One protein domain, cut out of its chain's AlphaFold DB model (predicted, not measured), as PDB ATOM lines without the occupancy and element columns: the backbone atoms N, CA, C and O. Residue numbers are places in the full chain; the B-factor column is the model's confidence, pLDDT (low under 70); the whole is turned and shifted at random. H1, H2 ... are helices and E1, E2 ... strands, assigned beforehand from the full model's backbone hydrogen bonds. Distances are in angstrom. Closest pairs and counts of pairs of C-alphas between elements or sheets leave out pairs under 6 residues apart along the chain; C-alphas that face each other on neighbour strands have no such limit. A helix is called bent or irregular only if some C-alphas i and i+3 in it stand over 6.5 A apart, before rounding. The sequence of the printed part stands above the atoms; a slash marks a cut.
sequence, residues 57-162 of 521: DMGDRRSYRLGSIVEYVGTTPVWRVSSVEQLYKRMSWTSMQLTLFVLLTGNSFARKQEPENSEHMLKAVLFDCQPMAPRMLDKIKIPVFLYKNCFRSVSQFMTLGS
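What this domain is: This is residues 57 to 162 of the 521 residues of an uncharacterized protein of Opisthorchis viverrini (UniProt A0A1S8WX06). A small antiparallel sheet of three strands, E2, E3 and E4, sits at one end of a bundle of three helices, H2, H3 and H4, which run up and down with their centres in a triangle; the short helix H1 packs on H4 at a steep tilt. E1 runs on into E2, residues 58 to 63, of which 63 belongs to E1, stick out, and the long link between H3 and H4 lies at the end of the bundle away from the sheet. The printed part has 106 residues with four named helices and four named strands, in the chain order E1, E2, E3, H1, H2, H3, H4, E4; the sheet's order is E2, E3, E4. The class is mixed, helices and strands, and the whole is compact, with a radius of gyration of the C-alphas of 14.5 A and spans of 42 by 34 by 27 A.

How they stand to each other: The sheet holds E2, residues 68 to 73, E3, residues 76 to 81, and E4, residues 159 to 161; E2 and E4 are its edge strands. E2 and E3 form a hairpin and are antiparallel at 147 degrees, with N 71 and O 78 at 2.9 A and N 80 and O 69 at 2.9 A, within hydrogen-bond range. E3 and E4 are antiparallel at 142 degrees, with N 79 and O 161 at 2.9 A and N 160 and O 79 at 2.8 A. E1, residues 63 to 66, pairs with no named strand and runs on into E2 at 28 degrees across a break of 1 residue. H4, residues 144 to 157, is on the sheet but only grazes it, with its residues 154 to 157; the closest C-alphas of E3 and H4 are those of Val 81 and Ser 155, 5.6 A apart. H4 is irregular, with C-alphas 146 and 149 7.7 A apart, and its line is a rough one. H1, residues 84 to 91, touches H4 at a steep tilt of 51 degrees, opposite ways, with the C-alphas of Glu 85 and Phe 151 closest at 6.2 A. H3, residues 115 to 128, touches H4 in a helical hairpin, opposite ways at a shallow tilt of 13 degrees, with the C-alphas of Asp 128 and Cys 150 closest at 4.7 A. H2, residues 95 to 109, forms a helical hairpin with H3, which it touches at a shallow tilt of 23 degrees, opposite ways; the closest C-alphas are those of Gly 106 and Leu 122, 5.8 A apart. H2 and H4 are close but not clearly touching, their closest C-alphas, Val 102 and Val 154, 7.0 A apart; they run the same way at a shallow tilt of 10 degrees. Among the pairs that are apart are H1 and H3, and H3 and E4. Each O i to N i+4 pair is within hydrogen-bond range in H1, H2 and H3; in H4 it is 7 of 10.

Where its parts are: E1 begins at C-alpha 63, (128.150, 71.450, 30.189). E2 is 15.5 A and E3 16.6 A from first to last C-alpha. H2 is 21.1 A long, from C-alpha 95 at (110.437, 71.872, 21.017); H3 is 20.1 A and H4 19.0 A. H1 is 10.5 A and E1 10.0 A. E4, 5.3 A long, ends at C-alpha 161, (127.721, 49.617, 19.627).

The domain as a whole: The two C-alphas farthest apart are those of Thr 75 and Met 136, at 45.0 A. The printed part has no cut. The link from H3 to H4, 15 residues, is long; the other links are tight. Residues 112 to 117, of which 115 to 117 belong to H3, stand free. The mean pLDDT of the printed part is 81.2, and residues 59 to 61, 112 to 113 and 131 to 141 are under 70.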
ATOM      1  N   ASP A  57     126.448  67.561  35.854       76.62
ATOM      2  CA  ASP A  57     126.578  69.002  35.598       76.62
ATOM      3  C   ASP A  57     127.978  69.467  35.997       76.62
ATOM      4  O   ASP A  57     128.398  69.256  37.135       76.62
ATOM      5  N   MET A  58     128.697  70.070  35.053       79.62
ATOM      6  CA  MET A  58     130.092  70.456  35.245       79.62
ATOM      7  C   MET A  58     130.276  71.867  35.816       79.62
ATOM      8  O   MET A  58     131.416  72.242  36.065       79.62
ATOM      9  N   GLY A  59     129.207  72.655  36.009       65.62
ATOM     10  CA  GLY A  59     129.239  73.979  36.657       65.62
ATOM     11  C   GLY A  59     129.926  75.103  35.860       65.62
ATOM     12  O   GLY A  59     129.332  76.156  35.639       65.62
ATOM     13  N   ASP A  60     131.132  74.867  35.347       60.19
ATOM     14  CA  ASP A  60     132.031  75.906  34.824       60.19
ATOM     15  C   ASP A  60     131.814  76.246  33.341       60.19
ATOM     16  O   ASP A  60     132.333  77.243  32.838       60.19
ATOM     17  N   ARG A  61     131.029  75.441  32.612       60.22
ATOM     18  CA  ARG A  61     130.808  75.611  31.159       60.22
ATOM     19  C   ARG A  61     129.374  75.383  30.682       60.22
ATOM     20  O   ARG A  61     129.170  75.210  29.485       60.22
ATOM     21  N   ARG A  62     128.384  75.346  31.590       81.62
ATOM     22  CA  ARG A  62     127.007  74.892  31.269       81.62
ATOM     23  C   ARG A  62     127.038  73.625  30.408       81.62
ATOM     24  O   ARG A  62     126.466  73.550  29.320       81.62
ATOM     25  N   SER A  63     127.810  72.667  30.896       88.25
ATOM     26  CA  SER A  63     128.150  71.450  30.189       88.25
ATOM     27  C   SER A  63     127.622  70.253  30.964       88.25
ATOM     28  O   SER A  63     127.726  70.212  32.193       88.25
ATOM     29  N   TYR A  64     127.034  69.310  30.233       91.12
ATOM     30  CA  TYR A  64     126.372  68.139  30.784       91.12
ATOM     31  C   TYR A  64     126.939  66.873  30.164       91.12
ATOM     32  O   TYR A  64     126.927  66.710  28.942       91.12
ATOM     33  N   ARG A  65     127.403  65.961  31.015       91.56
ATOM     34  CA  ARG A  65     127.923  64.662  30.589       91.56
ATOM     35  C   ARG A  65     126.811  63.624  30.620       91.56
ATOM     36  O   ARG A  65     126.061  63.561  31.588       91.56
ATOM     37  N   LEU A  66     126.706  62.843  29.551       91.38
ATOM     38  CA  LEU A  66     125.704  61.798  29.371       91.38
ATOM     39  C   LEU A  66     126.293  60.427  29.692       91.38
ATOM     40  O   LEU A  66     127.454  60.149  29.375       91.38
ATOM     41  N   GLY A  67     125.461  59.560  30.266       89.38
ATOM     42  CA  GLY A  67     125.799  58.163  30.482       89.38
ATOM     43  C   GLY A  67     125.373  57.244  29.352       89.38
ATOM     44  O   GLY A  67     125.158  57.648  28.200       89.38
ATOM     45  N   SER A  68     125.266  55.965  29.694       90.06
ATOM     46  CA  SER A  68     124.862  54.945  28.743       90.06
ATOM     47  C   SER A  68     124.090  53.829  29.416       90.06
ATOM     48  O   SER A  68     124.485  53.338  30.467       90.06
ATOM     49  N   ILE A  69     123.089  53.325  28.715       86.38
ATOM     50  CA  ILE A  69     122.303  52.172  29.121       86.38
ATOM     51  C   ILE A  69     122.655  50.957  28.264       86.38
ATOM     52  O   ILE A  69     122.990  51.085  27.084       86.38
ATOM     53  N   VAL A  70     122.560  49.768  28.859       86.56
ATOM     54  CA  VAL A  70     122.672  48.500  28.133       86.56
ATOM     55  C   VAL A  70     121.281  47.983  27.802       86.56
ATOM     56  O   VAL A  70     120.477  47.724  28.696       86.56
ATOM     57  N   GLU A  71     121.031  47.772  26.517       86.75
ATOM     58  CA  GLU A  71     119.865  47.065  26.001       86.75
ATOM     59  C   GLU A  71     120.292  45.726  25.396       86.75
ATOM     60  O   GLU A  71     121.423  45.571  24.941       86.75
ATOM     61  N   TYR A  72     119.388  44.751  25.356       83.94
ATOM     62  CA  TYR A  72     119.650  43.467  24.706       83.94
ATOM     63  C   TYR A  72     118.874  43.380  23.396       83.94
ATOM     64  O   TYR A  72     117.645  43.464  23.381       83.94
ATOM     65  N   VAL A  73     119.599  43.190  22.294       82.12
ATOM     66  CA  VAL A  73     119.023  42.861  20.987       82.12
ATOM     67  C   VAL A  73     119.229  41.364  20.777       82.12
ATOM     68  O   VAL A  73     120.322  40.911  20.438       82.12
ATOM     69  N   GLY A  74     118.195  40.576  21.081       85.19
ATOM     70  CA  GLY A  74     118.346  39.129  21.249       85.19
ATOM     71  C   GLY A  74     119.213  38.821  22.474       85.19
ATOM     72  O   GLY A  74     118.871  39.218  23.585       85.19
ATOM     73  N   THR A  75     120.341  38.138  22.277       80.81
ATOM     74  CA  THR A  75     121.326  37.836  23.336       80.81
ATOM     75  C   THR A  75     122.507  38.807  23.368       80.81
ATOM     76  O   THR A  75     123.344  38.719  24.265       80.81
ATOM     77  N   THR A  76     122.601  39.724  22.403       81.50
ATOM     78  CA  THR A  76     123.748  40.625  22.262       81.50
ATOM     79  C   THR A  76     123.502  41.923  23.038       81.50
ATOM     80  O   THR A  76     122.503  42.603  22.774       81.50
ATOM     81  N   PRO A  77     124.386  42.296  23.983       86.31
ATOM     82  CA  PRO A  77     124.289  43.572  24.678       86.31
ATOM     83  C   PRO A  77     124.712  44.724  23.756       86.31
ATOM     84  O   PRO A  77     125.762  44.673  23.112       86.31
ATOM     85  N   VAL A  78     123.899  45.773  23.713       88.56
ATOM     86  CA  VAL A  78     124.098  46.987  22.918       88.56
ATOM     87  C   VAL A  78     124.031  48.190  23.847       88.56
ATOM     88  O   VAL A  78     123.052  48.377  24.566       88.56
ATOM     89  N   TRP A  79     125.072  49.014  23.821       91.50
ATOM     90  CA  TRP A  79     125.141  50.237  24.606       91.50
ATOM     91  C   TRP A  79     124.543  51.395  23.817       91.50
ATOM     92  O   TRP A  79     124.864  51.599  22.643       91.50
ATOM     93  N   ARG A  80     123.692  52.177  24.474       90.44
ATOM     94  CA  ARG A  80     123.077  53.387  23.922       90.44
ATOM     95  C   ARG A  80     123.270  54.547  24.871       90.44
ATOM     96  O   ARG A  80     123.355  54.342  26.078       90.44
ATOM     97  N   VAL A  81     123.304  55.759  24.336       88.94
ATOM     98  CA  VAL A  81     123.320  56.961  25.174       88.94
ATOM     99  C   VAL A  81     122.012  57.056  25.960       88.94
ATOM    100  O   VAL A  81     120.920  56.909  25.398       88.94
ATOM    101  N   SER A  82     122.141  57.277  27.267       84.19
ATOM    102  CA  SER A  82     121.040  57.428  28.222       84.19
ATOM    103  C   SER A  82     120.823  58.910  28.575       84.19
ATOM    104  O   SER A  82     121.384  59.813  27.953       84.19
ATOM    105  N   SER A  83     119.940  59.175  29.542       82.00
ATOM    106  CA  SER A  83     119.750  60.489  30.184       82.00
ATOM    107  C   SER A  83     119.289  61.649  29.286       82.00
ATOM    108  O   SER A  83     119.141  62.767  29.771       82.00
ATOM    109  N   VAL A  84     118.945  61.406  28.013       84.38
ATOM    110  CA  VAL A  84     118.383  62.427  27.103       84.38
ATOM    111  C   VAL A  84     117.074  63.006  27.642       84.38
ATOM    112  O   VAL A  84     116.884  64.221  27.662       84.38
ATOM    113  N   GLU A  85     116.174  62.144  28.121       86.81
ATOM    114  CA  GLU A  85     114.899  62.567  28.710       86.81
ATOM    115  C   GLU A  85     115.117  63.438  29.958       86.81
ATOM    116  O   GLU A  85     114.418  64.431  30.169       86.81
ATOM    117  N   GLN A  86     116.096  63.091  30.794       85.81
ATOM    118  CA  GLN A  86     116.410  63.867  31.994       85.81
ATOM    119  C   GLN A  86     117.071  65.193  31.657       85.81
ATOM    120  O   GLN A  86     116.720  66.202  32.264       85.81
ATOM    121  N   LEU A  87     117.975  65.212  30.675       88.06
ATOM    122  CA  LEU A  87     118.559  66.448  30.176       88.06
ATOM    123  C   LEU A  87     117.447  67.387  29.693       88.06
ATOM    124  O   LEU A  87     117.388  68.535  30.126       88.06
ATOM    125  N   TYR A  88     116.498  66.874  28.902       87.94
ATOM    126  CA  TYR A  88     115.321  67.629  28.469       87.94
ATOM    127  C   TYR A  88     114.509  68.182  29.657       87.94
ATOM    128  O   TYR A  88     114.170  69.370  29.684       87.94
ATOM    129  N   LYS A  89     114.219  67.346  30.668       86.62
ATOM    130  CA  LYS A  89     113.490  67.752  31.884       86.62
ATOM    131  C   LYS A  89     114.215  68.862  32.642       86.62
ATOM    132  O   LYS A  89     113.579  69.863  32.976       86.62
ATOM    133  N   ARG A  90     115.516  68.678  32.887       87.06
ATOM    134  CA  ARG A  90     116.377  69.578  33.665       87.06
ATOM    135  C   ARG A  90     116.541  70.921  32.967       87.06
ATOM    136  O   ARG A  90     116.393  71.953  33.609       87.06
ATOM    137  N   MET A  91     116.772  70.916  31.654       87.38
ATOM    138  CA  MET A  91     116.949  72.152  30.887       87.38
ATOM    139  C   MET A  91     115.630  72.887  30.638       87.38
ATOM    140  O   MET A  91     115.639  74.056  30.264       87.38
ATOM    141  N   SER A  92     114.491  72.218  30.856       86.19
ATOM    142  CA  SER A  92     113.161  72.741  30.531       86.19
ATOM    143  C   SER A  92     113.042  73.188  29.071       86.19
ATOM    144  O   SER A  92     112.452  74.226  28.780       86.19
ATOM    145  N   TRP A  93     113.592  72.382  28.161       86.81
ATOM    146  CA  TRP A  93     113.702  72.731  26.750       86.81
ATOM    147  C   TRP A  93     112.363  72.905  26.032       86.81
ATOM    148  O   TRP A  93     111.401  72.151  26.227       86.81
ATOM    149  N   THR A  94     112.339  73.869  25.113       86.00
ATOM    150  CA  THR A  94     111.284  73.992  24.102       86.00
ATOM    151  C   THR A  94     111.412  72.901  23.034       86.00
ATOM    152  O   THR A  94     112.439  72.225  22.918       86.00
ATOM    153  N   SER A  95     110.379  72.749  22.198       82.25
ATOM    154  CA  SER A  95     110.437  71.872  21.017       82.25
ATOM    155  C   SER A  95     111.599  72.230  20.085       82.25
ATOM    156  O   SER A  95     112.252  71.347  19.528       82.25
ATOM    157  N   MET A  96     111.876  73.528  19.926       83.62
ATOM    158  CA  MET A  96     112.955  74.020  19.076       83.62
ATOM    159  C   MET A  96     114.330  73.636  19.634       83.62
ATOM    160  O   MET A  96     115.180  73.160  18.888       83.62
ATOM    161  N   GLN A  97     114.538  73.775  20.947       88.50
ATOM    162  CA  GLN A  97     115.797  73.394  21.597       88.50
ATOM    163  C   GLN A  97     116.031  71.880  21.547       88.50
ATOM    164  O   GLN A  97     117.142  71.446  21.252       88.50
ATOM    165  N   LEU A  98     114.982  71.073  21.745       88.25
ATOM    166  CA  LEU A  98     115.068  69.623  21.560       88.25
ATOM    167  C   LEU A  98     115.433  69.266  20.112       88.25
ATOM    168  O   LEU A  98     116.312  68.440  19.889       88.25
ATOM    169  N   THR A  99     114.814  69.923  19.130       87.62
ATOM    170  CA  THR A  99     115.137  69.720  17.706       87.62
ATOM    171  C   THR A  99     116.594  70.077  17.408       87.62
ATOM    172  O   THR A  99     117.285  69.322  16.726       87.62
ATOM    173  N   LEU A 100     117.090  71.191  17.955       90.19
ATOM    174  CA  LEU A 100     118.487  71.599  17.811       90.19
ATOM    175  C   LEU A 100     119.440  70.560  18.413       90.19
ATOM    176  O   LEU A 100     120.422  70.189  17.773       90.19
ATOM    177  N   PHE A 101     119.119  70.030  19.596       92.00
ATOM    178  CA  PHE A 101     119.868  68.927  20.190       92.00
ATOM    179  C   PHE A 101     119.897  67.696  19.273       92.00
ATOM    180  O   PHE A 101     120.972  67.157  19.022       92.00
ATOM    181  N   VAL A 102     118.754  67.282  18.716       91.19
ATOM    182  CA  VAL A 102     118.688  66.146  17.777       91.19
ATOM    183  C   VAL A 102     119.545  66.378  16.529       91.19
ATOM    184  O   VAL A 102     120.212  65.460  16.060       91.19
ATOM    185  N   LEU A 103     119.588  67.600  15.997       90.38
ATOM    186  CA  LEU A 103     120.468  67.928  14.872       90.38
ATOM    187  C   LEU A 103     121.952  67.816  15.249       90.38
ATOM    188  O   LEU A 103     122.750  67.302  14.463       90.38
ATOM    189  N   LEU A 104     122.332  68.255  16.451       93.12
ATOM    190  CA  LEU A 104     123.704  68.135  16.950       93.12
ATOM    191  C   LEU A 104     124.112  66.670  17.155       93.12
ATOM    192  O   LEU A 104     125.208  66.285  16.746       93.12
ATOM    193  N   THR A 105     123.235  65.836  17.725       91.50
ATOM    194  CA  THR A 105     123.496  64.392  17.852       91.50
ATOM    195  C   THR A 105     123.605  63.734  16.483       91.50
ATOM    196  O   THR A 105     124.556  62.986  16.251       91.50
ATOM    197  N   GLY A 106     122.718  64.105  15.554       88.12
ATOM    198  CA  GLY A 106     122.766  63.770  14.132       88.12
ATOM    199  C   GLY A 106     124.140  64.000  13.517       88.12
ATOM    200  O   GLY A 106     124.778  63.064  13.043       88.12
ATOM    201  N   ASN A 107     124.631  65.236  13.590       88.44
ATOM    202  CA  ASN A 107     125.928  65.626  13.037       88.44
ATOM    203  C   ASN A 107     127.111  64.921  13.719       88.44
ATOM    204  O   ASN A 107     128.111  64.618  13.068       88.44
ATOM    205  N   SER A 108     127.010  64.655  15.023       92.38
ATOM    206  CA  SER A 108     128.086  64.033  15.798       92.38
ATOM    207  C   SER A 108     128.229  62.533  15.508       92.38
ATOM    208  O   SER A 108     129.351  62.035  15.374       92.38
ATOM    209  N   PHE A 109     127.105  61.820  15.355       89.94
ATOM    210  CA  PHE A 109     127.056  60.382  15.055       89.94
ATOM    211  C   PHE A 109     127.010  60.050  13.554       89.94
ATOM    212  O   PHE A 109     127.198  58.887  13.193       89.94
ATOM    213  N   ALA A 110     126.808  61.035  12.669       81.94
ATOM    214  CA  ALA A 110     126.788  60.816  11.225       81.94
ATOM    215  C   ALA A 110     128.088  60.167  10.725       81.94
ATOM    216  O   ALA A 110     129.198  60.670  10.931       81.94
ATOM    217  N   ARG A 111     127.951  59.043  10.017       70.62
ATOM    218  CA  ARG A 111     129.089  58.323   9.444       70.62
ATOM    219  C   ARG A 111     129.482  58.952   8.117       70.62
ATOM    220  O   ARG A 111     128.711  58.927   7.164       70.62
ATOM    221  N   LYS A 112     130.735  59.405   8.003       65.75
ATOM    222  CA  LYS A 112     131.278  59.917   6.727       65.75
ATOM    223  C   LYS A 112     131.246  58.893   5.589       65.75
ATOM    224  O   LYS A 112     131.193  59.282   4.433       65.75
ATOM    225  N   GLN A 113     131.317  57.606   5.919       64.88
ATOM    226  CA  GLN A 113     131.332  56.508   4.948       64.88
ATOM    227  C   GLN A 113     129.924  56.141   4.448       64.88
ATOM    228  O   GLN A 113     129.804  55.535   3.391       64.88
ATOM    229  N   GLU A 114     128.869  56.530   5.177       72.94
ATOM    230  CA  GLU A 114     127.466  56.221   4.861       72.94
ATOM    231  C   GLU A 114     126.575  57.459   5.114       72.94
ATOM    232  O   GLU A 114     125.722  57.455   6.015       72.94
ATOM    233  N   PRO A 115     126.788  58.558   4.365       74.12
ATOM    234  CA  PRO A 115     126.106  59.823   4.624       74.12
ATOM    235  C   PRO A 115     124.596  59.737   4.362       74.12
ATOM    236  O   PRO A 115     123.819  60.236   5.170       74.12
ATOM    237  N   GLU A 116     124.172  59.039   3.304       74.69
ATOM    238  CA  GLU A 116     122.752  58.902   2.938       74.69
ATOM    239  C   GLU A 116     121.948  58.143   4.003       74.69
ATOM    240  O   GLU A 116     120.871  58.581   4.407       74.69
ATOM    241  N   ASN A 117     122.504  57.046   4.533       78.38
ATOM    242  CA  ASN A 117     121.877  56.290   5.620       78.38
ATOM    243  C   ASN A 117     121.773  57.137   6.892       78.38
ATOM    244  O   ASN A 117     120.731  57.149   7.547       78.38
ATOM    245  N   SER A 118     122.841  57.873   7.225       78.94
ATOM    246  CA  SER A 118     122.866  58.759   8.394       78.94
ATOM    247  C   SER A 118     121.813  59.867   8.276       78.94
ATOM    248  O   SER A 118     121.102  60.145   9.239       78.94
ATOM    249  N   GLU A 119     121.662  60.457   7.087       82.69
ATOM    250  CA  GLU A 119     120.654  61.480   6.808       82.69
ATOM    251  C   GLU A 119     119.231  60.915   6.894       82.69
ATOM    252  O   GLU A 119     118.356  61.530   7.506       82.69
ATOM    253  N   HIS A 120     118.987  59.730   6.330       83.62
ATOM    254  CA  HIS A 120     117.681  59.077   6.399       83.62
ATOM    255  C   HIS A 120     117.291  58.735   7.845       83.62
ATOM    256  O   HIS A 120     116.166  59.006   8.267       83.62
ATOM    257  N   MET A 121     118.226  58.190   8.631       81.69
ATOM    258  CA  MET A 121     118.003  57.920  10.053       81.69
ATOM    259  C   MET A 121     117.719  59.209  10.830       81.69
ATOM    260  O   MET A 121     116.767  59.250  11.604       81.69
ATOM    261  N   LEU A 122     118.481  60.280  10.585       84.62
ATOM    262  CA  LEU A 122     118.249  61.569  11.238       84.62
ATOM    263  C   LEU A 122     116.877  62.156  10.879       84.62
ATOM    264  O   LEU A 122     116.188  62.659  11.761       84.62
ATOM    265  N   LYS A 123     116.441  62.053   9.617       86.50
ATOM    266  CA  LYS A 123     115.093  62.476   9.195       86.50
ATOM    267  C   LYS A 123     113.995  61.720   9.944       86.50
ATOM    268  O   LYS A 123     113.031  62.349  10.374       86.50
ATOM    269  N   ALA A 124     114.155  60.411  10.137       85.19
ATOM    270  CA  ALA A 124     113.211  59.609  10.914       85.19
ATOM    271  C   ALA A 124     113.168  60.044  12.390       85.19
ATOM    272  O   ALA A 124     112.089  60.256  12.934       85.19
ATOM    273  N   VAL A 125     114.328  60.275  13.017       85.81
ATOM    274  CA  VAL A 125     114.391  60.770  14.404       85.81
ATOM    275  C   VAL A 125     113.747  62.153  14.525       85.81
ATOM    276  O   VAL A 125     112.970  62.394  15.444       85.81
ATOM    277  N   LEU A 126     114.031  63.063  13.590       86.81
ATOM    278  CA  LEU A 126     113.428  64.396  13.572       86.81
ATOM    279  C   LEU A 126     111.909  64.326  13.433       86.81
ATOM    280  O   LEU A 126     111.223  65.084  14.109       86.81
ATOM    281  N   PHE A 127     111.391  63.417  12.604       86.25
ATOM    282  CA  PHE A 127     109.955  63.176  12.470       86.25
ATOM    283  C   PHE A 127     109.328  62.745  13.805       86.25
ATOM    284  O   PHE A 127     108.336  63.335  14.225       86.25
ATOM    285  N   ASP A 128     109.952  61.810  14.526       85.00
ATOM    286  CA  ASP A 128     109.479  61.371  15.850       85.00
ATOM    287  C   ASP A 128     109.564  62.465  16.927       85.00
ATOM    288  O   ASP A 128     108.876  62.396  17.949       85.00
ATOM    289  N   CYS A 129     110.418  63.468  16.711       82.38
ATOM    290  CA  CYS A 129     110.613  64.624  17.582       82.38
ATOM    291  C   CYS A 129     109.786  65.851  17.190       82.38
ATOM    292  O   CYS A 129     109.863  66.871  17.880       82.38
ATOM    293  N   GLN A 130     108.978  65.778  16.130       76.88
ATOM    294  CA  GLN A 130     108.043  66.849  15.807       76.88
ATOM    295  C   GLN A 130     106.915  66.898  16.845       76.88
ATOM    296  O   GLN A 130     106.364  65.859  17.221       76.88
ATOM    297  N   PRO A 131     106.528  68.094  17.318       62.56
ATOM    298  CA  PRO A 131     105.382  68.217  18.199       62.56
ATOM    299  C   PRO A 131     104.121  67.778  17.445       62.56
ATOM    300  O   PRO A 131     103.879  68.207  16.320       62.56
ATOM    301  N   MET A 132     103.271  66.961  18.077       54.19
ATOM    302  CA  MET A 132     101.975  66.558  17.500       54.19
ATOM    303  C   MET A 132     100.997  67.742  17.324       54.19
ATOM    304  O   MET A 132      99.922  67.569  16.757       54.19
ATOM    305  N   ALA A 133     101.340  68.936  17.817       48.97
ATOM    306  CA  ALA A 133     100.505  70.131  17.781       48.97
ATOM    307  C   ALA A 133     101.054  71.183  16.789       48.97
ATOM    308  O   ALA A 133     102.270  71.273  16.613       48.97
ATOM    309  N   PRO A 134     100.187  72.001  16.152       50.41
ATOM    310  CA  PRO A 134     100.592  72.983  15.144       50.41
ATOM    311  C   PRO A 134     101.648  73.972  15.655       50.41
ATOM    312  O   PRO A 134     101.682  74.290  16.843       50.41
ATOM    313  N   ARG A 135     102.426  74.527  14.713       52.47
ATOM    314  CA  ARG A 135     103.554  75.488  14.834       52.47
ATOM    315  C   ARG A 135     103.358  76.718  15.753       52.47
ATOM    316  O   ARG A 135     104.246  77.553  15.854       52.47
ATOM    317  N   MET A 136     102.213  76.878  16.418       48.03
ATOM    318  CA  MET A 136     101.948  77.971  17.363       48.03
ATOM    319  C   MET A 136     102.500  77.728  18.782       48.03
ATOM    320  O   MET A 136     102.416  78.625  19.618       48.03
ATOM    321  N   LEU A 137     103.082  76.555  19.074       54.81
ATOM    322  CA  LEU A 137     103.583  76.184  20.412       54.81
ATOM    323  C   LEU A 137     105.119  76.154  20.540       54.81
ATOM    324  O   LEU A 137     105.632  75.620  21.521       54.81
ATOM    325  N   ASP A 138     105.871  76.765  19.620       54.56
ATOM    326  CA  ASP A 138     107.349  76.708  19.603       54.56
ATOM    327  C   ASP A 138     108.023  77.282  20.868       54.56
ATOM    328  O   ASP A 138     109.188  76.993  21.149       54.56
ATOM    329  N   LYS A 139     107.282  78.061  21.669       57.00
ATOM    330  CA  LYS A 139     107.742  78.650  22.939       57.00
ATOM    331  C   LYS A 139     107.237  77.934  24.195       57.00
ATOM    332  O   LYS A 139     107.588  78.351  25.295       57.00
ATOM    333  N   ILE A 140     106.413  76.889  24.069       63.59
ATOM    334  CA  ILE A 140     105.804  76.202  25.216       63.59
ATOM    335  C   ILE A 140     106.529  74.881  25.488       63.59
ATOM    336  O   ILE A 140     106.793  74.087  24.585       63.59
ATOM    337  N   LYS A 141     106.846  74.642  26.765       68.88
ATOM    338  CA  LYS A 141     107.369  73.359  27.244       68.88
ATOM    339  C   LYS A 141     106.296  72.288  27.057       68.88
ATOM    340  O   LYS A 141     105.222  72.370  27.653       68.88
ATOM    341  N   ILE A 142     106.588  71.285  26.235       72.25
ATOM    342  CA  ILE A 142     105.656  70.189  25.975       72.25
ATOM    343  C   ILE A 142     105.847  69.108  27.049       72.25
ATOM    344  O   ILE A 142     106.983  68.793  27.416       72.25
ATOM    345  N   PRO A 143     104.760  68.526  27.585       79.31
ATOM    346  CA  PRO A 143     104.856  67.416  28.520       79.31
ATOM    347  C   PRO A 143     105.712  66.258  27.990       79.31
ATOM    348  O   PRO A 143     105.518  65.779  26.876       79.31
ATOM    349  N   VAL A 144     106.615  65.757  28.837       78.50
ATOM    350  CA  VAL A 144     107.603  64.706  28.516       78.50
ATOM    351  C   VAL A 144     106.976  63.474  27.858       78.50
ATOM    352  O   VAL A 144     107.559  62.904  26.940       78.50
ATOM    353  N   PHE A 145     105.780  63.066  28.297       78.62
ATOM    354  CA  PHE A 145     105.119  61.862  27.787       78.62
ATOM    355  C   PHE A 145     104.797  61.933  26.286       78.62
ATOM    356  O   PHE A 145     104.723  60.887  25.643       78.62
ATOM    357  N   LEU A 146     104.656  63.138  25.718       80.94
ATOM    358  CA  LEU A 146     104.422  63.343  24.285       80.94
ATOM    359  C   LEU A 146     105.690  63.122  23.444       80.94
ATOM    360  O   LEU A 146     105.581  62.812  22.265       80.94
ATOM    361  N   TYR A 147     106.881  63.199  24.049       84.75
ATOM    362  CA  TYR A 147     108.170  62.957  23.385       84.75
ATOM    363  C   TYR A 147     108.748  61.565  23.640       84.75
ATOM    364  O   TYR A 147     109.903  61.298  23.314       84.75
ATOM    365  N   LYS A 148     107.965  60.637  24.193       84.31
ATOM    366  CA  LYS A 148     108.463  59.292  24.505       84.31
ATOM    367  C   LYS A 148     109.038  58.572  23.274       84.31
ATOM    368  O   LYS A 148     110.068  57.908  23.385       84.31
ATOM    369  N   ASN A 149     108.402  58.731  22.112       84.88
ATOM    370  CA  ASN A 149     108.897  58.170  20.852       84.88
ATOM    371  C   ASN A 149     110.172  58.883  20.387       84.88
ATOM    372  O   ASN A 149     111.153  58.208  20.103       84.88
ATOM    373  N   CYS A 150     110.205  60.220  20.433       86.75
ATOM    374  CA  CYS A 150     111.409  61.011  20.165       86.75
ATOM    375  C   CYS A 150     112.614  60.538  20.988       86.75
ATOM    376  O   CYS A 150     113.647  60.193  20.421       86.75
ATOM    377  N   PHE A 151     112.493  60.455  22.319       87.56
ATOM    378  CA  PHE A 151     113.612  60.045  23.177       87.56
ATOM    379  C   PHE A 151     114.089  58.627  22.875       87.56
ATOM    380  O   PHE A 151     115.296  58.373  22.863       87.56
ATOM    381  N   ARG A 152     113.158  57.716  22.574       85.25
ATOM    382  CA  ARG A 152     113.495  56.360  22.140       85.25
ATOM    383  C   ARG A 152     114.272  56.377  20.824       85.25
ATOM    384  O   ARG A 152     115.324  55.749  20.755       85.25
ATOM    385  N   SER A 153     113.800  57.102  19.815       86.75
ATOM    386  CA  SER A 153     114.450  57.183  18.503       86.75
ATOM    387  C   SER A 153     115.820  57.860  18.582       86.75
ATOM    388  O   SER A 153     116.783  57.368  17.997       86.75
ATOM    389  N   VAL A 154     115.957  58.917  19.390       87.75
ATOM    390  CA  VAL A 154     117.242  59.578  19.669       87.75
ATOM    391  C   VAL A 154     118.224  58.619  20.349       87.75
ATOM    392  O   VAL A 154     119.370  58.510  19.918       87.75
ATOM    393  N   SER A 155     117.795  57.878  21.376       83.88
ATOM    394  CA  SER A 155     118.652  56.883  22.042       83.88
ATOM    395  C   SER A 155     119.036  55.733  21.099       83.88
ATOM    396  O   SER A 155     120.183  55.283  21.085       83.88
ATOM    397  N   GLN A 156     118.111  55.292  20.242       83.56
ATOM    398  CA  GLN A 156     118.387  54.268  19.233       83.56
ATOM    399  C   GLN A 156     119.414  54.725  18.193       83.56
ATOM    400  O   GLN A 156     120.274  53.934  17.794       83.56
ATOM    401  N   PHE A 157     119.340  55.991  17.788       86.56
ATOM    402  CA  PHE A 157     120.291  56.618  16.882       86.56
ATOM    403  C   PHE A 157     121.682  56.767  17.516       86.56
ATOM    404  O   PHE A 157     122.687  56.432  16.888       86.56
ATOM    405  N   MET A 158     121.753  57.176  18.787       90.44
ATOM    406  CA  MET A 158     123.000  57.302  19.551       90.44
ATOM    407  C   MET A 158     123.487  55.953  20.109       90.44
ATOM    408  O   MET A 158     123.654  55.762  21.317       90.44
ATOM    409  N   THR A 159     123.709  54.989  19.217       90.81
ATOM    410  CA  THR A 159     124.283  53.687  19.568       90.81
ATOM    411  C   THR A 159     125.797  53.781  19.758       90.81
ATOM    412  O   THR A 159     126.527  54.248  18.885       90.81
ATOM    413  N   LEU A 160     126.287  53.272  20.886       92.88
ATOM    414  CA  LEU A 160     127.720  53.137  21.172       92.88
ATOM    415  C   LEU A 160     128.286  51.812  20.636       92.88
ATOM    416  O   LEU A 160     129.500  51.620  20.570       92.88
ATOM    417  N   GLY A 161     127.397  50.926  20.179       88.69
ATOM    418  CA  GLY A 161     127.721  49.617  19.627       88.69
ATOM    419  C   GLY A 161     127.615  48.502  20.661       88.69
ATOM    420  O   GLY A 161     127.089  48.680  21.760       88.69
ATOM    421  N   SER A 162     128.100  47.327  20.282       85.50
ATOM    422  CA  SER A 162     128.247  46.173  21.165       85.50
ATOM    423  C   SER A 162     129.726  45.882  21.398       85.50
ATOM    424  O   SER A 162     130.583  46.186  20.564       85.50
TER     425      SER A 162